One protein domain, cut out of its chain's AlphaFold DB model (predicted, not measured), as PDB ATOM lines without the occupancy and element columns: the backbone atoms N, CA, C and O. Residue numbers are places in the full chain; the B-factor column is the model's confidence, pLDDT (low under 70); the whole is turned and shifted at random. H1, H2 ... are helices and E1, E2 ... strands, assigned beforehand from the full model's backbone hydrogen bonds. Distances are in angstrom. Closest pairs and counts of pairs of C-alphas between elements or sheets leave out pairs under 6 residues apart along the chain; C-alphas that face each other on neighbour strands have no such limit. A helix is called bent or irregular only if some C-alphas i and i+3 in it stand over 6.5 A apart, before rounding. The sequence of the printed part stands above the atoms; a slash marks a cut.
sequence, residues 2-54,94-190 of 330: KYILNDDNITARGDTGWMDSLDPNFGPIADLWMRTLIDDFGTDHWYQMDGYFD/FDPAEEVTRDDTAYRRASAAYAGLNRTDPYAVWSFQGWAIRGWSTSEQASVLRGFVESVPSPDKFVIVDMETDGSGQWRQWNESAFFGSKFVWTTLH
ATOM      1  N   LYS A   2      65.119 137.169 107.477       63.56
ATOM      2  CA  LYS A   2      64.069 137.267 106.430       63.56
ATOM      3  C   LYS A   2      63.144 136.054 106.218       63.56
ATOM      4  O   LYS A   2      62.293 136.108 105.349       63.56
ATOM      5  N   TYR A   3      63.344 134.957 106.947       65.38
ATOM      6  CA  TYR A   3      62.425 133.807 106.978       65.38
ATOM      7  C   TYR A   3      61.445 133.866 108.163       65.38
ATOM      8  O   TYR A   3      60.508 133.079 108.227       65.38
ATOM      9  N   ILE A   4      61.717 134.750 109.126       71.88
ATOM     10  CA  ILE A   4      60.955 134.962 110.362       71.88
ATOM     11  C   ILE A   4      60.316 136.357 110.321       71.88
ATOM     12  O   ILE A   4      59.152 136.508 110.670       71.88
ATOM     13  N   LEU A   5      61.066 137.354 109.842       75.50
ATOM     14  CA  LEU A   5      60.655 138.742 109.660       75.50
ATOM     15  C   LEU A   5      60.798 139.108 108.178       75.50
ATOM     16  O   LEU A   5      61.850 139.544 107.711       75.50
ATOM     17  N   ASN A   6      59.762 138.800 107.404       71.81
ATOM     18  CA  ASN A   6      59.830 138.849 105.940       71.81
ATOM     19  C   ASN A   6      59.798 140.288 105.389       71.81
ATOM     20  O   ASN A   6      60.289 140.514 104.282       71.81
ATOM     21  N   ASP A   7      59.256 141.227 106.168       73.94
ATOM     22  CA  ASP A   7      59.021 142.620 105.768       73.94
ATOM     23  C   ASP A   7      60.147 143.577 106.197       73.94
ATOM     24  O   ASP A   7      60.101 144.757 105.855       73.94
ATOM     25  N   ASP A   8      61.170 143.077 106.900       70.44
ATOM     26  CA  ASP A   8      62.273 143.909 107.378       70.44
ATOM     27  C   ASP A   8      63.064 144.519 106.215       70.44
ATOM     28  O   ASP A   8      63.502 143.829 105.275       70.44
ATOM     29  N   ASN A   9      63.340 145.816 106.340       70.81
ATOM     30  CA  ASN A   9      64.215 146.588 105.478       70.81
ATOM     31  C   ASN A   9      65.679 146.200 105.720       70.81
ATOM     32  O   ASN A   9      66.454 146.896 106.377       70.81
ATOM     33  N   ILE A  10      66.035 145.034 105.186       72.38
ATOM     34  CA  ILE A  10      67.386 144.495 105.208       72.38
ATOM     35  C   ILE A  10      67.967 144.550 103.799       72.38
ATOM     36  O   ILE A  10      67.482 143.853 102.890       72.38
ATOM     37  N   THR A  11      69.049 145.309 103.652       68.12
ATOM     38  CA  THR A  11      69.883 145.326 102.449       68.12
ATOM     39  C   THR A  11      70.970 144.267 102.573       68.12
ATOM     40  O   THR A  11      71.725 144.253 103.541       68.12
ATOM     41  N   ALA A  12      71.060 143.360 101.602       65.69
ATOM     42  CA  ALA A  12      72.063 142.297 101.603       65.69
ATOM     43  C   ALA A  12      73.246 142.656 100.692       65.69
ATOM     44  O   ALA A  12      73.042 143.059  99.545       65.69
ATOM     45  N   ARG A  13      74.476 142.459 101.178       62.25
ATOM     46  CA  ARG A  13      75.704 142.495 100.368       62.25
ATOM     47  C   ARG A  13      76.544 141.268 100.720       62.25
ATOM     48  O   ARG A  13      77.074 141.177 101.823       62.25
ATOM     49  N   GLY A  14      76.648 140.325  99.784       71.44
ATOM     50  CA  GLY A  14      77.216 139.005 100.067       71.44
ATOM     51  C   GLY A  14      76.353 138.241 101.073       71.44
ATOM     52  O   GLY A  14      75.127 138.242 100.951       71.44
ATOM     53  N   ASP A  15      76.993 137.638 102.073       68.44
ATOM     54  CA  ASP A  15      76.321 136.880 103.136       68.44
ATOM     55  C   ASP A  15      75.846 137.765 104.307       68.44
ATOM     56  O   ASP A  15      75.194 137.280 105.233       68.44
ATOM     57  N   THR A  16      76.127 139.073 104.263       68.19
ATOM     58  CA  THR A  16      75.770 140.023 105.325       68.19
ATOM     59  C   THR A  16      74.481 140.770 104.990       68.19
ATOM     60  O   THR A  16      74.358 141.387 103.927       68.19
ATOM     61  N   GLY A  17      73.522 140.747 105.919       72.94
ATOM     62  CA  GLY A  17      72.302 141.553 105.874       72.94
ATOM     63  C   GLY A  17      72.381 142.746 106.825       72.94
ATOM     64  O   GLY A  17      72.628 142.564 108.012       72.94
ATOM     65  N   TRP A  18      72.128 143.945 106.308       76.00
ATOM     66  CA  TRP A  18      72.118 145.205 107.050       76.00
ATOM     67  C   TRP A  18      70.686 145.673 107.253       76.00
ATOM     68  O   TRP A  18      70.026 146.030 106.280       76.00
ATOM     69  N   MET A  19      70.207 145.658 108.495       83.06
ATOM     70  CA  MET A  19      68.902 146.217 108.844       83.06
ATOM     71  C   MET A  19      69.001 147.743 108.918       83.06
ATOM     72  O   MET A  19      69.885 148.267 109.597       83.06
ATOM     73  N   ASP A  20      68.111 148.458 108.227       84.81
ATOM     74  CA  ASP A  20      67.992 149.905 108.410       84.81
ATOM     75  C   ASP A  20      67.547 150.182 109.851       84.81
ATOM     76  O   ASP A  20      66.555 149.635 110.321       84.81
ATOM     77  N   SER A  21      68.265 151.050 110.560       88.94
ATOM     78  CA  SER A  21      67.909 151.463 111.926       88.94
ATOM     79  C   SER A  21      66.513 152.092 112.053       88.94
ATOM     80  O   SER A  21      65.967 152.156 113.150       88.94
ATOM     81  N   LEU A  22      65.933 152.561 110.942       88.56
ATOM     82  CA  LEU A  22      64.564 153.078 110.890       88.56
ATOM     83  C   LEU A  22      63.505 151.982 110.706       88.56
ATOM     84  O   LEU A  22      62.314 152.293 110.678       88.56
ATOM     85  N   ASP A  23      63.913 150.724 110.553       90.19
ATOM     86  CA  ASP A  23      62.992 149.598 110.476       90.19
ATOM     87  C   ASP A  23      62.226 149.416 111.805       90.19
ATOM     88  O   ASP A  23      62.841 149.482 112.877       90.19
ATOM     89  N   PRO A  24      60.902 149.158 111.779       90.75
ATOM     90  CA  PRO A  24      60.109 148.963 112.995       90.75
ATOM     91  C   PRO A  24      60.634 147.864 113.928       90.75
ATOM     92  O   PRO A  24      60.428 147.953 115.141       90.75
ATOM     93  N   ASN A  25      61.312 146.847 113.390       91.44
ATOM     94  CA  ASN A  25      61.850 145.743 114.178       91.44
ATOM     95  C   ASN A  25      63.248 146.027 114.738       91.44
ATOM     96  O   ASN A  25      63.625 145.392 115.726       91.44
ATOM     97  N   PHE A  26      63.982 147.015 114.212       91.62
ATOM     98  CA  PHE A  26      65.325 147.352 114.695       91.62
ATOM     99  C   PHE A  26      65.332 147.668 116.196       91.62
ATOM    100  O   PHE A  26      66.136 147.120 116.949       91.62
ATOM    101  N   GLY A  27      64.401 148.512 116.650       92.81
ATOM    102  CA  GLY A  27      64.298 148.915 118.054       92.81
ATOM    103  C   GLY A  27      64.074 147.739 119.018       92.81
ATOM    104  O   GLY A  27      64.879 147.565 119.931       92.81
ATOM    105  N   PRO A  28      63.032 146.910 118.821       94.56
ATOM    106  CA  PRO A  28      62.803 145.708 119.624       94.56
ATOM    107  C   PRO A  28      63.980 144.722 119.640       94.56
ATOM    108  O   PRO A  28      64.261 144.127 120.680       94.56
ATOM    109  N   ILE A  29      64.679 144.553 118.512       94.00
ATOM    110  CA  ILE A  29      65.868 143.690 118.434       94.00
ATOM    111  C   ILE A  29      67.010 144.277 119.265       94.00
ATOM    112  O   ILE A  29      67.623 143.550 120.047       94.00
ATOM    113  N   ALA A  30      67.271 145.579 119.131       94.62
ATOM    114  CA  ALA A  30      68.289 146.273 119.912       94.62
ATOM    115  C   ALA A  30      67.994 146.196 121.419       94.62
ATOM    116  O   ALA A  30      68.896 145.906 122.199       94.62
ATOM    117  N   ASP A  31      66.732 146.365 121.826       95.25
ATOM    118  CA  ASP A  31      66.318 146.247 123.228       95.25
ATOM    119  C   ASP A  31      66.568 144.835 123.774       95.25
ATOM    120  O   ASP A  31      67.076 144.680 124.883       95.25
ATOM    121  N   LEU A  32      66.223 143.793 123.008       96.62
ATOM    122  CA  LEU A  32      66.464 142.408 123.414       96.62
ATOM    123  C   LEU A  32      67.965 142.115 123.538       96.62
ATOM    124  O   LEU A  32      68.386 141.504 124.520       96.62
ATOM    125  N   TRP A  33      68.760 142.569 122.566       95.75
ATOM    126  CA  TRP A  33      70.214 142.424 122.582       95.75
ATOM    127  C   TRP A  33      70.829 143.099 123.808       95.75
ATOM    128  O   TRP A  33      71.540 142.450 124.571       95.75
ATOM    129  N   MET A  34      70.503 144.373 124.034       97.25
ATOM    130  CA  MET A  34      71.044 145.154 125.146       97.25
ATOM    131  C   MET A  34      70.643 144.580 126.502       97.25
ATOM    132  O   MET A  34      71.492 144.471 127.379       97.25
ATOM    133  N   ARG A  35      69.381 144.165 126.680       97.38
ATOM    134  CA  ARG A  35      68.945 143.523 127.931       97.38
ATOM    135  C   ARG A  35      69.705 142.234 128.192       97.38
ATOM    136  O   ARG A  35      70.204 142.060 129.290       97.38
ATOM    137  N   THR A  36      69.842 141.380 127.178       98.06
ATOM    138  CA  THR A  36      70.582 140.115 127.312       98.06
ATOM    139  C   THR A  36      72.039 140.378 127.690       98.06
ATOM    140  O   THR A  36      72.546 139.783 128.631       98.06
ATOM    141  N   LEU A  37      72.692 141.324 127.005       97.62
ATOM    142  CA  LEU A  37      74.080 141.696 127.278       97.62
ATOM    143  C   LEU A  37      74.268 142.194 128.721       97.62
ATOM    144  O   LEU A  37      75.201 141.773 129.400       97.62
ATOM    145  N   ILE A  38      73.379 143.074 129.190       97.81
ATOM    146  CA  ILE A  38      73.451 143.655 130.537       97.81
ATOM    147  C   ILE A  38      73.093 142.622 131.611       97.81
ATOM    148  O   ILE A  38      73.737 142.600 132.657       97.81
ATOM    149  N   ASP A  39      72.101 141.763 131.376       98.12
ATOM    150  CA  ASP A  39      71.715 140.711 132.322       98.12
ATOM    151  C   ASP A  39      72.850 139.689 132.515       98.12
ATOM    152  O   ASP A  39      73.083 139.233 133.637       98.12
ATOM    153  N   ASP A  40      73.588 139.368 131.446       98.38
ATOM    154  CA  ASP A  40      74.680 138.391 131.479       98.38
ATOM    155  C   ASP A  40      75.982 138.961 132.076       98.38
ATOM    156  O   ASP A  40      76.700 138.246 132.783       98.38
ATOM    157  N   PHE A  41      76.312 140.230 131.796       98.06
ATOM    158  CA  PHE A  41      77.642 140.793 132.088       98.06
ATOM    159  C   PHE A  41      77.642 142.070 132.937       98.06
ATOM    160  O   PHE A  41      78.706 142.509 133.375       98.06
ATOM    161  N   GLY A  42      76.480 142.665 133.201       97.75
ATOM    162  CA  GLY A  42      76.384 144.015 133.748       97.75
ATOM    163  C   GLY A  42      76.757 145.083 132.716       97.75
ATOM    164  O   GLY A  42      76.769 144.837 131.510       97.75
ATOM    165  N   THR A  43      77.034 146.302 133.183       97.62
ATOM    166  CA  THR A  43      77.459 147.392 132.302       97.62
ATOM    167  C   THR A  43      78.294 148.448 133.018       97.62
ATOM    168  O   THR A  43      78.021 148.786 134.168       97.62
ATOM    169  N   ASP A  44      79.258 148.999 132.282       97.62
ATOM    170  CA  ASP A  44      80.004 150.220 132.608       97.62
ATOM    171  C   ASP A  44      79.529 151.421 131.765       97.62
ATOM    172  O   ASP A  44      80.210 152.439 131.646       97.62
ATOM    173  N   HIS A  45      78.354 151.294 131.143       97.75
ATOM    174  CA  HIS A  45      77.696 152.287 130.295       97.75
ATOM    175  C   HIS A  45      78.403 152.614 128.975       97.75
ATOM    176  O   HIS A  45      77.938 153.478 128.239       97.75
ATOM    177  N   TRP A  46      79.490 151.928 128.626       97.38
ATOM    178  CA  TRP A  46      80.245 152.160 127.395       97.38
ATOM    179  C   TRP A  46      80.005 151.049 126.375       97.38
ATOM    180  O   TRP A  46      80.368 149.896 126.608       97.38
ATOM    181  N   TYR A  47      79.447 151.395 125.214       97.12
ATOM    182  CA  TYR A  47      79.131 150.435 124.158       97.12
ATOM    183  C   TYR A  47      79.784 150.852 122.849       97.12
ATOM    184  O   TYR A  47      79.563 151.956 122.348       97.12
ATOM    185  N   GLN A  48      80.570 149.952 122.270       94.31
ATOM    186  CA  GLN A  48      81.132 150.155 120.945       94.31
ATOM    187  C   GLN A  48      80.198 149.563 119.887       94.31
ATOM    188  O   GLN A  48      79.842 148.386 119.964       94.31
ATOM    189  N   MET A  49      79.802 150.370 118.902       90.31
ATOM    190  CA  MET A  49      78.952 149.917 117.802       90.31
ATOM    191  C   MET A  49      79.332 150.609 116.499       90.31
ATOM    192  O   MET A  49      79.301 151.834 116.393       90.31
ATOM    193  N   ASP A  50      79.591 149.789 115.490       84.12
ATOM    194  CA  ASP A  50      80.060 150.189 114.174       84.12
ATOM    195  C   ASP A  50      79.109 149.565 113.123       84.12
ATOM    196  O   ASP A  50      78.921 148.352 113.092       84.12
ATOM    197  N   GLY A  51      78.427 150.395 112.320       72.69
ATOM    198  CA  GLY A  51      77.525 149.994 111.221       72.69
ATOM    199  C   GLY A  51      78.221 149.398 109.977       72.69
ATOM    200  O   GLY A  51      79.047 148.503 110.088       72.69
ATOM    201  N   TYR A  52      77.891 149.853 108.757       60.88
ATOM    202  CA  TYR A  52      78.466 149.357 107.488       60.88
ATOM    203  C   TYR A  52      79.856 149.941 107.210       60.88
ATOM    204  O   TYR A  52      79.987 151.154 107.054       60.88
ATOM    205  N   PHE A  53      80.880 149.077 107.148       56.78
ATOM    206  CA  PHE A  53      82.305 149.442 107.121       56.78
ATOM    207  C   PHE A  53      83.083 148.584 106.100       56.78
ATOM    208  O   PHE A  53      83.599 147.524 106.440       56.78
ATOM    209  N   ASP A  54      83.195 149.033 104.844       43.62
ATOM    210  CA  ASP A  54      84.106 148.416 103.847       43.62
ATOM    211  C   ASP A  54      84.676 149.434 102.834       43.62
ATOM    212  O   ASP A  54      84.886 149.132 101.662       43.62
ATOM    213  N   PHE A  94      85.697 169.314  99.944       88.62
ATOM    214  CA  PHE A  94      85.399 170.148 101.102       88.62
ATOM    215  C   PHE A  94      85.827 171.607 100.876       88.62
ATOM    216  O   PHE A  94      87.006 171.877 100.625       88.62
ATOM    217  N   ASP A  95      84.877 172.533 101.017       87.38
ATOM    218  CA  ASP A  95      85.122 173.973 101.031       87.38
ATOM    219  C   ASP A  95      85.142 174.480 102.486       87.38
ATOM    220  O   ASP A  95      84.103 174.485 103.147       87.38
ATOM    221  N   PRO A  96      86.293 174.941 103.016       85.81
ATOM    222  CA  PRO A  96      86.371 175.474 104.375       85.81
ATOM    223  C   PRO A  96      85.566 176.768 104.584       85.81
ATOM    224  O   PRO A  96      85.403 177.185 105.731       85.81
ATOM    225  N   ALA A  97      85.108 177.432 103.516       85.62
ATOM    226  CA  ALA A  97      84.242 178.606 103.600       85.62
ATOM    227  C   ALA A  97      82.750 178.249 103.728       85.62
ATOM    228  O   ALA A  97      81.952 179.112 104.103       85.62
ATOM    229  N   GLU A  98      82.370 177.008 103.420       86.56
ATOM    230  CA  GLU A  98      80.990 176.542 103.494       86.56
ATOM    231  C   GLU A  98      80.668 176.002 104.894       86.56
ATOM    232  O   GLU A  98      81.432 175.247 105.500       86.56
ATOM    233  N   GLU A  99      79.500 176.368 105.425       88.38
ATOM    234  CA  GLU A  99      79.002 175.746 106.646       88.38
ATOM    235  C   GLU A  99      78.525 174.317 106.348       88.38
ATOM    236  O   GLU A  99      77.525 174.108 105.664       88.38
ATOM    237  N   VAL A 100      79.205 173.321 106.920       91.38
ATOM    238  CA  VAL A 100      78.784 171.916 106.825       91.38
ATOM    239  C   VAL A 100      77.515 171.710 107.637       91.38
ATOM    240  O   VAL A 100      77.594 171.535 108.846       91.38
ATOM    241  N   THR A 101      76.344 171.692 107.013       93.56
ATOM    242  CA  THR A 101      75.101 171.268 107.684       93.56
ATOM    243  C   THR A 101      75.038 169.744 107.811       93.56
ATOM    244  O   THR A 101      75.767 169.032 107.127       93.56
ATOM    245  N   ARG A 102      74.220 169.214 108.728       93.81
ATOM    246  CA  ARG A 102      74.098 167.761 108.926       93.81
ATOM    247  C   ARG A 102      73.296 167.093 107.806       93.81
ATOM    248  O   ARG A 102      72.348 167.679 107.289       93.81
ATOM    249  N   ASP A 103      73.581 165.825 107.527       92.56
ATOM    250  CA  ASP A 103      72.671 164.979 106.754       92.56
ATOM    251  C   ASP A 103      71.522 164.472 107.650       92.56
ATOM    252  O   ASP A 103      71.730 163.737 108.620       92.56
ATOM    253  N   ASP A 104      70.282 164.847 107.324       92.50
ATOM    254  CA  ASP A 104      69.100 164.506 108.130       92.50
ATOM    255  C   ASP A 104      68.732 163.016 108.095       92.50
ATOM    256  O   ASP A 104      68.014 162.512 108.967       92.50
ATOM    257  N   THR A 105      69.175 162.273 107.082       88.75
ATOM    258  CA  THR A 105      68.927 160.831 107.013       88.75
ATOM    259  C   THR A 105      69.920 160.079 107.895       88.75
ATOM    260  O   THR A 105      69.502 159.201 108.653       88.75
ATOM    261  N   ALA A 106      71.197 160.459 107.860       90.19
ATOM    262  CA  ALA A 106      72.228 159.999 108.780       90.19
ATOM    263  C   ALA A 106      71.835 160.315 110.226       90.19
ATOM    264  O   ALA A 106      71.824 159.407 111.054       90.19
ATOM    265  N   TYR A 107      71.391 161.546 110.501       94.19
ATOM    266  CA  TYR A 107      70.901 161.956 111.818       94.19
ATOM    267  C   TYR A 107      69.772 161.057 112.334       94.19
ATOM    268  O   TYR A 107      69.845 160.554 113.454       94.19
ATOM    269  N   ARG A 108      68.726 160.810 111.531       94.38
ATOM    270  CA  ARG A 108      67.588 159.971 111.957       94.38
ATOM    271  C   ARG A 108      68.008 158.528 112.227       94.38
ATOM    272  O   ARG A 108      67.552 157.939 113.205       94.38
ATOM    273  N   ARG A 109      68.875 157.971 111.380       92.19
ATOM    274  CA  ARG A 109      69.392 156.606 111.535       92.19
ATOM    275  C   ARG A 109      70.270 156.466 112.773       92.19
ATOM    276  O   ARG A 109      70.030 155.595 113.603       92.19
ATOM    277  N   ALA A 110      71.223 157.376 112.944       93.56
ATOM    278  CA  ALA A 110      72.081 157.424 114.121       93.56
ATOM    279  C   ALA A 110      71.265 157.649 115.408       93.56
ATOM    280  O   ALA A 110      71.504 156.976 116.406       93.56
ATOM    281  N   SER A 111      70.210 158.475 115.357       95.94
ATOM    282  CA  SER A 111      69.291 158.679 116.488       95.94
ATOM    283  C   SER A 111      68.571 157.385 116.873       95.94
ATOM    284  O   SER A 111      68.462 157.058 118.053       95.94
ATOM    285  N   ALA A 112      68.080 156.625 115.888       94.75
ATOM    286  CA  ALA A 112      67.422 155.342 116.129       94.75
ATOM    287  C   ALA A 112      68.400 154.285 116.671       94.75
ATOM    288  O   ALA A 112      68.048 153.537 117.588       94.75
ATOM    289  N   ALA A 113      69.636 154.272 116.162       94.31
ATOM    290  CA  ALA A 113      70.718 153.422 116.646       94.31
ATOM    291  C   ALA A 113      71.073 153.732 118.111       94.31
ATOM    292  O   ALA A 113      71.018 152.840 118.957       94.31
ATOM    293  N   TYR A 114      71.332 155.002 118.441       96.62
ATOM    294  CA  TYR A 114      71.617 155.435 119.810       96.62
ATOM    295  C   TYR A 114      70.438 155.176 120.757       96.62
ATOM    296  O   TYR A 114      70.632 154.737 121.890       96.62
ATOM    297  N   ALA A 115      69.195 155.363 120.296       96.19
ATOM    298  CA  ALA A 115      68.012 155.035 121.086       96.19
ATOM    299  C   ALA A 115      67.942 153.540 121.455       96.19
ATOM    300  O   ALA A 115      67.409 153.213 122.512       96.19
ATOM    301  N   GLY A 116      68.490 152.643 120.626       94.62
ATOM    302  CA  GLY A 116      68.635 151.219 120.951       94.62
ATOM    303  C   GLY A 116      69.501 150.962 122.186       94.62
ATOM    304  O   GLY A 116      69.160 150.112 123.003       94.62
ATOM    305  N   LEU A 117      70.567 151.746 122.366       96.00
ATOM    306  CA  LEU A 117      71.405 151.702 123.567       96.00
ATOM    307  C   LEU A 117      70.681 152.367 124.748       96.00
ATOM    308  O   LEU A 117      70.458 151.762 125.797       96.00
ATOM    309  N   ASN A 118      70.248 153.611 124.534       96.69
ATOM    310  CA  ASN A 118      69.810 154.525 125.585       96.69
ATOM    311  C   ASN A 118      68.456 154.163 126.223       96.69
ATOM    312  O   ASN A 118      68.160 154.595 127.335       96.69
ATOM    313  N   ARG A 119      67.603 153.381 125.539       95.50
ATOM    314  CA  ARG A 119      66.344 152.884 126.128       95.50
ATOM    315  C   ARG A 119      66.580 151.872 127.243       95.50
ATOM    316  O   ARG A 119      65.801 151.842 128.193       95.50
ATOM    317  N   THR A 120      67.604 151.034 127.098       95.38
ATOM    318  CA  THR A 120      67.932 150.002 128.090       95.38
ATOM    319  C   THR A 120      68.902 150.548 129.134       95.38
ATOM    320  O   THR A 120      68.758 150.239 130.313       95.38
ATOM    321  N   ASP A 121      69.828 151.415 128.721       97.31
ATOM    322  CA  ASP A 121      70.786 152.070 129.604       97.31
ATOM    323  C   ASP A 121      70.771 153.603 129.423       97.31
ATOM    324  O   ASP A 121      71.394 154.114 128.491       97.31
ATOM    325  N   PRO A 122      70.122 154.366 130.328       95.62
ATOM    326  CA  PRO A 122      70.054 155.831 130.257       95.62
ATOM    327  C   PRO A 122      71.414 156.546 130.334       95.62
ATOM    328  O   PRO A 122      71.514 157.744 130.050       95.62
ATOM    329  N   TYR A 123      72.463 155.842 130.766       96.94
ATOM    330  CA  TYR A 123      73.814 156.379 130.870       96.94
ATOM    331  C   TYR A 123      74.708 155.972 129.699       96.94
ATOM    332  O   TYR A 123      75.841 156.450 129.655       96.94
ATOM    333  N   ALA A 124      74.185 155.229 128.717       98.00
ATOM    334  CA  ALA A 124      74.934 154.728 127.572       98.00
ATOM    335  C   ALA A 124      75.801 155.804 126.902       98.00
ATOM    336  O   ALA A 124      75.337 156.913 126.647       98.00
ATOM    337  N   VAL A 125      77.044 155.452 126.601       97.94
ATOM    338  CA  VAL A 125      78.003 156.171 125.768       97.94
ATOM    339  C   VAL A 125      78.256 155.307 124.543       97.94
ATOM    340  O   VAL A 125      78.569 154.121 124.664       97.94
ATOM    341  N   TRP A 126      78.105 155.896 123.361       97.31
ATOM    342  CA  TRP A 126      78.364 155.231 122.094       97.31
ATOM    343  C   TRP A 126      79.790 155.522 121.631       97.31
ATOM    344  O   TRP A 126      80.115 156.647 121.259       97.31
ATOM    345  N   SER A 127      80.633 154.495 121.627       96.31
ATOM    346  CA  SER A 127      81.967 154.541 121.037       96.31
ATOM    347  C   SER A 127      81.937 154.100 119.576       96.31
ATOM    348  O   SER A 127      81.375 153.050 119.256       96.31
ATOM    349  N   PHE A 128      82.574 154.874 118.702       94.31
ATOM    350  CA  PHE A 128      82.586 154.655 117.255       94.31
ATOM    351  C   PHE A 128      84.018 154.618 116.717       94.31
ATOM    352  O   PHE A 128      84.809 155.525 116.983       94.31
ATOM    353  N   GLN A 129      84.370 153.584 115.954       93.31
ATOM    354  CA  GLN A 129      85.701 153.461 115.365       93.31
ATOM    355  C   GLN A 129      85.899 154.476 114.238       93.31
ATOM    356  O   GLN A 129      85.282 154.402 113.174       93.31
ATOM    357  N   GLY A 130      86.851 155.386 114.422       91.69
ATOM    358  CA  GLY A 130      87.226 156.392 113.433       91.69
ATOM    359  C   GLY A 130      87.832 155.805 112.159       91.69
ATOM    360  O   GLY A 130      87.960 156.520 111.175       91.69
ATOM    361  N   TRP A 131      88.178 154.514 112.109       89.31
ATOM    362  CA  TRP A 131      88.601 153.871 110.859       89.31
ATOM    363  C   TRP A 131      87.556 154.022 109.731       89.31
ATOM    364  O   TRP A 131      87.934 154.126 108.564       89.31
ATOM    365  N   ALA A 132      86.259 154.111 110.066       85.12
ATOM    366  CA  ALA A 132      85.168 154.299 109.095       85.12
ATOM    367  C   ALA A 132      85.323 155.543 108.216       85.12
ATOM    368  O   ALA A 132      84.927 155.534 107.051       85.12
ATOM    369  N   ILE A 133      85.845 156.615 108.808       86.31
ATOM    370  CA  ILE A 133      85.905 157.948 108.204       86.31
ATOM    371  C   ILE A 133      87.299 158.265 107.660       86.31
ATOM    372  O   ILE A 133      87.587 159.385 107.239       86.31
ATOM    373  N   ARG A 134      88.188 157.267 107.629       85.62
ATOM    374  CA  ARG A 134      89.540 157.447 107.121       85.62
ATOM    375  C   ARG A 134      89.519 157.705 105.620       85.62
ATOM    376  O   ARG A 134      88.995 156.912 104.840       85.62
ATOM    377  N   GLY A 135      90.154 158.801 105.216       83.56
ATOM    378  CA  GLY A 135      90.214 159.226 103.817       83.56
ATOM    379  C   GLY A 135      88.944 159.913 103.318       83.56
ATOM    380  O   GLY A 135      88.853 160.180 102.121       83.56
ATOM    381  N   TRP A 136      87.986 160.205 104.202       87.56
ATOM    382  CA  TRP A 136      86.893 161.106 103.866       87.56
ATOM    383  C   TRP A 136      87.433 162.534 103.712       87.56
ATOM    384  O   TRP A 136      88.338 162.962 104.429       87.56
ATOM    385  N   SER A 137      86.927 163.261 102.721       87.69
ATOM    386  CA  SER A 137      87.437 164.586 102.356       87.69
ATOM    387  C   SER A 137      86.402 165.516 101.722       87.69
ATOM    388  O   SER A 137      86.760 166.627 101.336       87.69
ATOM    389  N   THR A 138      85.151 165.083 101.553       89.56
ATOM    390  CA  THR A 138      84.097 165.873 100.890       89.56
ATOM    391  C   THR A 138      83.134 166.494 101.901       89.56
ATOM    392  O   THR A 138      83.050 166.034 103.045       89.56
ATOM    393  N   SER A 139      82.400 167.538 101.497       89.75
ATOM    394  CA  SER A 139      81.368 168.164 102.345       89.75
ATOM    395  C   SER A 139      80.187 167.221 102.622       89.75
ATOM    396  O   SER A 139      79.610 167.258 103.705       89.75
ATOM    397  N   GLU A 140      79.853 166.326 101.687       88.38
ATOM    398  CA  GLU A 140      78.797 165.313 101.871       88.38
ATOM    399  C   GLU A 140      79.197 164.262 102.923       88.38
ATOM    400  O   GLU A 140      78.400 163.863 103.766       88.38
ATOM    401  N   GLN A 141      80.464 163.857 102.958       90.31
ATOM    402  CA  GLN A 141      80.971 162.977 104.016       90.31
ATOM    403  C   GLN A 141      81.004 163.679 105.383       90.31
ATOM    404  O   GLN A 141      80.655 163.084 106.407       90.31
ATOM    405  N   ALA A 142      81.376 164.960 105.391       91.75
ATOM    406  CA  ALA A 142      81.350 165.800 106.583       91.75
ATOM    407  C   ALA A 142      79.931 165.912 107.172       91.75
ATOM    408  O   ALA A 142      79.745 165.750 108.380       91.75
ATOM    409  N   SER A 143      78.920 166.133 106.319       92.81
ATOM    410  CA  SER A 143      77.520 166.264 106.740       92.81
ATOM    411  C   SER A 143      76.975 164.976 107.359       92.81
ATOM    412  O   SER A 143      76.239 165.031 108.350       92.81
ATOM    413  N   VAL A 144      77.381 163.811 106.841       92.31
ATOM    414  CA  VAL A 144      77.035 162.501 107.413       92.31
ATOM    415  C   VAL A 144      77.605 162.350 108.821       92.31
ATOM    416  O   VAL A 144      76.851 162.019 109.738       92.31
ATOM    417  N   LEU A 145      78.899 162.629 109.025       92.88
ATOM    418  CA  LEU A 145      79.502 162.551 110.359       92.88
ATOM    419  C   LEU A 145      78.832 163.531 111.330       92.88
ATOM    420  O   LEU A 145      78.488 163.145 112.447       92.88
ATOM    421  N   ARG A 146      78.573 164.770 110.894       94.81
ATOM    422  CA  ARG A 146      77.849 165.761 111.703       94.81
ATOM    423  C   ARG A 146      76.455 165.261 112.103       94.81
ATOM    424  O   ARG A 146      76.045 165.455 113.243       94.81
ATOM    425  N   GLY A 147      75.757 164.547 111.218       94.19
ATOM    426  CA  GLY A 147      74.482 163.892 111.530       94.19
ATOM    427  C   GLY A 147      74.579 162.876 112.672       94.19
ATOM    428  O   GLY A 147      73.703 162.855 113.534       94.19
ATOM    429  N   PHE A 148      75.648 162.075 112.724       94.44
ATOM    430  CA  PHE A 148      75.893 161.135 113.826       94.44
ATOM    431  C   PHE A 148      76.189 161.866 115.138       94.44
ATOM    432  O   PHE A 148      75.563 161.569 116.154       94.44
ATOM    433  N   VAL A 149      77.084 162.855 115.102       95.06
ATOM    434  CA  VAL A 149      77.481 163.639 116.283       95.06
ATOM    435  C   VAL A 149      76.287 164.368 116.898       95.06
ATOM    436  O   VAL A 149      76.120 164.370 118.113       95.06
ATOM    437  N   GLU A 150      75.407 164.937 116.072       96.56
ATOM    438  CA  GLU A 150      74.215 165.634 116.560       96.56
ATOM    439  C   GLU A 150      73.079 164.692 116.992       96.56
ATOM    440  O   GLU A 150      72.124 165.149 117.617       96.56
ATOM    441  N   SER A 151      73.148 163.392 116.679       95.62
ATOM    442  CA  SER A 151      72.076 162.424 116.981       95.62
ATOM    443  C   SER A 151      71.974 162.011 118.453       95.62
ATOM    444  O   SER A 151      70.987 161.394 118.863       95.62
ATOM    445  N   VAL A 152      72.987 162.346 119.252       96.62
ATOM    446  CA  VAL A 152      73.061 162.033 120.681       96.62
ATOM    447  C   VAL A 152      72.732 163.269 121.533       96.62
ATOM    448  O   VAL A 152      72.926 164.399 121.089       96.62
ATOM    449  N   PRO A 153      72.231 163.108 122.773       95.00
ATOM    450  CA  PRO A 153      71.734 164.236 123.566       95.00
ATOM    451  C   PRO A 153      72.834 165.166 124.104       95.00
ATOM    452  O   PRO A 153      72.527 166.279 124.529       95.00
ATOM    453  N   SER A 154      74.096 164.729 124.118       93.19
ATOM    454  CA  SER A 154      75.249 165.577 124.432       93.19
ATOM    455  C   SER A 154      76.528 165.051 123.765       93.19
ATOM    456  O   SER A 154      76.606 163.854 123.479       93.19
ATOM    457  N   PRO A 155      77.557 165.898 123.565       86.88
ATOM    458  CA  PRO A 155      78.833 165.478 122.974       86.88
ATOM    459  C   PRO A 155      79.548 164.334 123.706       86.88
ATOM    460  O   PRO A 155      80.316 163.604 123.091       86.88
ATOM    461  N   ASP A 156      79.281 164.144 125.002       92.06
ATOM    462  CA  ASP A 156      79.864 163.067 125.821       92.06
ATOM    463  C   ASP A 156      79.251 161.686 125.540       92.06
ATOM    464  O   ASP A 156      79.710 160.673 126.065       92.06
ATOM    465  N   LYS A 157      78.174 161.636 124.751       96.56
ATOM    466  CA  LYS A 157      77.413 160.417 124.457       96.56
ATOM    467  C   LYS A 157      77.803 159.755 123.146       96.56
ATOM    468  O   LYS A 157      77.385 158.626 122.906       96.56
ATOM    469  N   PHE A 158      78.620 160.428 122.342       96.25
ATOM    470  CA  PHE A 158      79.231 159.886 121.141       96.25
ATOM    471  C   PHE A 158      80.734 160.147 121.213       96.25
ATOM    472  O   PHE A 158      81.171 161.295 121.261       96.25
ATOM    473  N   VAL A 159      81.528 159.080 121.278       97.44
ATOM    474  CA  VAL A 159      82.983 159.166 121.390       97.44
ATOM    475  C   VAL A 159      83.618 158.481 120.195       97.44
ATOM    476  O   VAL A 159      83.433 157.287 119.974       97.44
ATOM    477  N   ILE A 160      84.405 159.229 119.431       96.62
ATOM    478  CA  ILE A 160      85.127 158.677 118.287       96.62
ATOM    479  C   ILE A 160      86.479 158.151 118.761       96.62
ATOM    480  O   ILE A 160      87.268 158.873 119.365       96.62
ATOM    481  N   VAL A 161      86.783 156.893 118.471       97.19
ATOM    482  CA  VAL A 161      88.141 156.364 118.613       97.19
ATOM    483  C   VAL A 161      88.906 156.787 117.362       97.19
ATOM    484  O   VAL A 161      88.675 156.249 116.284       97.19
ATOM    485  N   ASP A 162      89.769 157.795 117.459       95.88
ATOM    486  CA  ASP A 162      90.533 158.303 116.318       95.88
ATOM    487  C   ASP A 162      91.699 157.358 116.009       95.88
ATOM    488  O   ASP A 162      92.691 157.331 116.736       95.88
ATOM    489  N   MET A 163      91.549 156.574 114.938       91.88
ATOM    490  CA  MET A 163      92.418 155.446 114.575       91.88
ATOM    491  C   MET A 163      93.321 155.730 113.364       91.88
ATOM    492  O   MET A 163      93.530 154.846 112.529       91.88
ATOM    493  N   GLU A 164      93.834 156.956 113.201       90.44
ATOM    494  CA  GLU A 164      94.817 157.192 112.132       90.44
ATOM    495  C   GLU A 164      96.057 156.303 112.317       90.44
ATOM    496  O   GLU A 164      96.524 156.053 113.433       90.44
ATOM    497  N   THR A 165      96.620 155.825 111.207       88.62
ATOM    498  CA  THR A 165      97.655 154.788 111.239       88.62
ATOM    499  C   THR A 165      98.925 155.230 111.943       88.62
ATOM    500  O   THR A 165      99.580 154.433 112.606       88.62
ATOM    501  N   ASP A 166      99.250 156.510 111.813       88.12
ATOM    502  CA  ASP A 166     100.502 157.109 112.263       88.12
ATOM    503  C   ASP A 166     100.325 158.041 113.476       88.12
ATOM    504  O   ASP A 166     101.266 158.705 113.903       88.12
ATOM    505  N   GLY A 167      99.109 158.119 114.026       90.12
ATOM    506  CA  GLY A 167      98.800 158.989 115.159       90.12
ATOM    507  C   GLY A 167      98.703 160.487 114.834       90.12
ATOM    508  O   GLY A 167      98.601 161.288 115.757       90.12
ATOM    509  N   SER A 168      98.700 160.907 113.563       90.88
ATOM    510  CA  SER A 168      98.500 162.325 113.193       90.88
ATOM    511  C   SER A 168      97.106 162.866 113.538       90.88
ATOM    512  O   SER A 168      96.967 164.068 113.785       90.88
ATOM    513  N   GLY A 169      96.124 161.967 113.633       93.25
ATOM    514  CA  GLY A 169      94.761 162.237 114.075       93.25
ATOM    515  C   GLY A 169      93.832 162.667 112.940       93.25
ATOM    516  O   GLY A 169      94.054 163.674 112.267       93.25
ATOM    517  N   GLN A 170      92.742 161.926 112.768       93.44
ATOM    518  CA  GLN A 170      91.637 162.267 111.874       93.44
ATOM    519  C   GLN A 170      90.825 163.461 112.373       93.44
ATOM    520  O   GLN A 170      90.129 164.084 111.576       93.44
ATOM    521  N   TRP A 171      90.949 163.847 113.648       94.38
ATOM    522  CA  TRP A 171      90.314 165.059 114.186       94.38
ATOM    523  C   TRP A 171      90.697 166.335 113.407       94.38
ATOM    524  O   TRP A 171      89.985 167.339 113.462       94.38
ATOM    525  N   ARG A 172      91.799 166.297 112.645       93.44
ATOM    526  CA  ARG A 172      92.260 167.376 111.757       93.44
ATOM    527  C   ARG A 172      91.481 167.488 110.442       93.44
ATOM    528  O   ARG A 172      91.616 168.503 109.755       93.44
ATOM    529  N   GLN A 173      90.702 166.471 110.066       91.94
ATOM    530  CA  GLN A 173      89.903 166.485 108.840       91.94
ATOM    531  C   GLN A 173      88.924 167.669 108.832       91.94
ATOM    532  O   GLN A 173      88.498 168.162 109.882       91.94
ATOM    533  N   TRP A 174      88.585 168.129 107.625       92.50
ATOM    534  CA  TRP A 174      87.680 169.261 107.397       92.50
ATOM    535  C   TRP A 174      88.097 170.528 108.164       92.50
ATOM    536  O   TRP A 174      87.311 171.110 108.905       92.50
ATOM    537  N   ASN A 175      89.358 170.943 107.982       90.00
ATOM    538  CA  ASN A 175      89.941 172.150 108.583       90.00
ATOM    539  C   ASN A 175      89.918 172.146 110.125       90.00
ATOM    540  O   ASN A 175      89.391 173.062 110.751       90.00
ATOM    541  N   GLU A 176      90.486 171.096 110.729       90.31
ATOM    542  CA  GLU A 176      90.529 170.914 112.189       90.31
ATOM    543  C   GLU A 176      89.144 170.969 112.850       90.31
ATOM    544  O   GLU A 176      88.982 171.481 113.957       90.31
ATOM    545  N   SER A 177      88.140 170.393 112.176       91.56
ATOM    546  CA  SER A 177      86.758 170.327 112.667       91.56
ATOM    547  C   SER A 177      86.610 169.620 114.017       91.56
ATOM    548  O   SER A 177      85.576 169.773 114.670       91.56
ATOM    549  N   ALA A 178      87.607 168.817 114.420       94.31
ATOM    550  CA  ALA A 178      87.602 168.016 115.638       94.31
ATOM    551  C   ALA A 178      86.301 167.220 115.788       94.31
ATOM    552  O   ALA A 178      85.654 167.236 116.836       94.31
ATOM    553  N   PHE A 179      85.892 166.580 114.689       94.62
ATOM    554  CA  PHE A 179      84.665 165.796 114.597       94.62
ATOM    555  C   PHE A 179      83.406 166.566 115.021       94.62
ATOM    556  O   PHE A 179      82.549 166.039 115.730       94.62
ATOM    557  N   PHE A 180      83.302 167.831 114.611       93.69
ATOM    558  CA  PHE A 180      82.104 168.662 114.784       93.69
ATOM    559  C   PHE A 180      81.621 168.779 116.239       93.69
ATOM    560  O   PHE A 180      80.425 168.892 116.498       93.69
ATOM    561  N   GLY A 181      82.553 168.762 117.198       92.38
ATOM    562  CA  GLY A 181      82.257 168.929 118.624       92.38
ATOM    563  C   GLY A 181      82.171 167.628 119.424       92.38
ATOM    564  O   GLY A 181      82.080 167.696 120.646       92.38
ATOM    565  N   SER A 182      82.244 166.460 118.776       94.50
ATOM    566  CA  SER A 182      82.289 165.164 119.461       94.50
ATOM    567  C   SER A 182      83.499 165.054 120.391       94.50
ATOM    568  O   SER A 182      84.569 165.611 120.113       94.50
ATOM    569  N   LYS A 183      83.360 164.268 121.463       96.31
ATOM    570  CA  LYS A 183      84.521 163.745 122.188       96.31
ATOM    571  C   LYS A 183      85.241 162.702 121.330       96.31
ATOM    572  O   LYS A 183      84.613 162.009 120.524       96.31
ATOM    573  N   PHE A 184      86.547 162.556 121.523       97.19
ATOM    574  CA  PHE A 184      87.334 161.517 120.872       97.19
ATOM    575  C   PHE A 184      88.510 161.030 121.719       97.19
ATOM    576  O   PHE A 184      89.063 161.763 122.540       97.19
ATOM    577  N   VAL A 185      88.907 159.779 121.494       97.00
ATOM    578  CA  VAL A 185      90.136 159.189 122.032       97.00
ATOM    579  C   VAL A 185      91.187 159.235 120.927       97.00
ATOM    580  O   VAL A 185      91.015 158.596 119.894       97.00
ATOM    581  N   TRP A 186      92.263 160.001 121.121       96.69
ATOM    582  CA  TRP A 186      93.318 160.150 120.117       96.69
ATOM    583  C   TRP A 186      94.288 158.977 120.180       96.69
ATOM    584  O   TRP A 186      95.108 158.879 121.098       96.69
ATOM    585  N   THR A 187      94.196 158.082 119.199       96.06
ATOM    586  CA  THR A 187      95.025 156.881 119.157       96.06
ATOM    587  C   THR A 187      95.979 156.844 117.972       96.06
ATOM    588  O   THR A 187      95.949 157.692 117.079       96.06
ATOM    589  N   THR A 188      96.859 155.851 117.983       93.75
ATOM    590  CA  THR A 188      97.612 155.405 116.813       93.75
ATOM    591  C   THR A 188      97.320 153.930 116.572       93.75
ATOM    592  O   THR A 188      97.338 153.129 117.511       93.75
ATOM    593  N   LEU A 189      97.032 153.565 115.321       92.06
ATOM    594  CA  LEU A 189      96.834 152.163 114.961       92.06
ATOM    595  C   LEU A 189      98.167 151.403 115.018       92.06
ATOM    596  O   LEU A 189      98.231 150.350 115.638       92.06
ATOM    597  N   HIS A 190      99.237 151.973 114.446       91.38
ATOM    598  CA  HIS A 190     100.617 151.464 114.412       91.38
ATOM    599  C   HIS A 190     100.844 150.086 113.757       91.38
ATOM    600  O   HIS A 190     101.768 149.959 112.956       91.38
TER     601      HIS A 190
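Overview. This is residues 2 to 54 and 94 to 190 of the 330 residues of the protein "Hypothetical protein" of Odontella aurita (UniProt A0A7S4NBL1). Picture a small, strongly twisted sheet of four parallel strands, E3, E4, E5 and E6, with helices H2, H4, H5 and H6 gathered to one side of it and little H3 at its level. H2 and H4 lie next to each other, running the same way, and H1 extends this row beyond H2, off the sheet; a hairpin of E1 and E2 lies by the first residues of H1, away from the sheet. The printed part has 150 residues, with six named helices and six named strands in the order E1 E2 H1 E3 H2 E4 H3 H4 E5 H5 H6 E6; the larger sheet has the order E3 E4 E5 E6, and the E1 and E2 pair is antiparallel. The class is mixed, helices and strands, and the whole is compact, with a radius of gyration of the C-alphas of 16.3 A and spans of 48 by 32 by 30 A.

Along the chain. Start with the larger sheet: E3 is residues 46 to 48, 6.8 A long; E4, residues 125 to 129, 13.2 A; E5, residues 158 to 162, 12.4 A. Its last strand E6, residues 183 to 188, runs 16.4 A and ends with C-alpha 188 at (97.612, 155.405, 116.813). Find C-alpha 26 at (65.325, 147.352, 114.695); from there H1, residues 26 to 41, runs 22.3 A. H2 is residues 104 to 118, 20.1 A, and H4 residues 139 to 150, 16.1 A. The short helices are H3, residues 130 to 133, 5.6 A; H5, residues 170 to 176, 8.7 A; and H6, residues 178 to 181, 6.2 A. H5 is irregular, with C-alphas 171 and 174 8.4 A apart. E1, residues 10 to 13, is 9.8 A long and begins with C-alpha 10 at (67.386, 144.495, 105.208); E2, residues 16 to 19, is 9.9 A.

Arrangement. Look first between E4 and E5, inner strands, where N 159 and O 126 are 2.8 A apart, within hydrogen-bond range. Edge strand E3 is beside E4, with N 127 and O 47 at 2.8 A; edge strand E6 is beside E5, with N 185 and O 160 at 2.8 A. E4, H3 H4, E5 and E5, H5 H6, E6 are strand-helix-strand units, parallel neighbour strands with helices between them along the chain, and both crossovers are right-handed. H3 stands at the sheet's level, at a height of 3.0 A. H2 only grazes the sheet, with residues 113 to 118, and H4 only grazes it, with residues 148 to 150. H5 also only grazes it, with residues 170 to 171. H2 and H4 touch, their closest C-alphas being those of Tyr 107 and Gly 147, 4.1 A, at a shallow tilt of 30 degrees, the same way. H1 touches H2 with residues 27 to 34 alone, the closest C-alphas being those of Ala 30 and Gly 116, 5.1 A. H6 touches H4, with C-alphas 180 and 146 the closest at 6.0 A, and H5 only at the corner. In the hairpin E1 and E2, N 18 and O 11 are 2.8 A apart; E1 and H1 are apart. Every O i to N i+4 pair is within range in H1 and H4, 10 of 11 in H2 and 1 of 3 in H5, where 1 of 4 O i to N i+3 pairs is; H3 and H6 are too short for an i+4 pair.

Size, cuts and confidence. The two C-alphas farthest apart are those of Tyr 3 and Ala 97, 49.9 A. Residues 55 to 93 are not printed, and C-alphas 54 and 94 are 21.9 A apart across this cut, which falls in the link from E3 to H2. Of the links that are printed whole, none is long. The mean pLDDT of the printed part is 89.6; residues 2 to 3, 11 to 13, 15 to 16 and 52 to 54 are under 70.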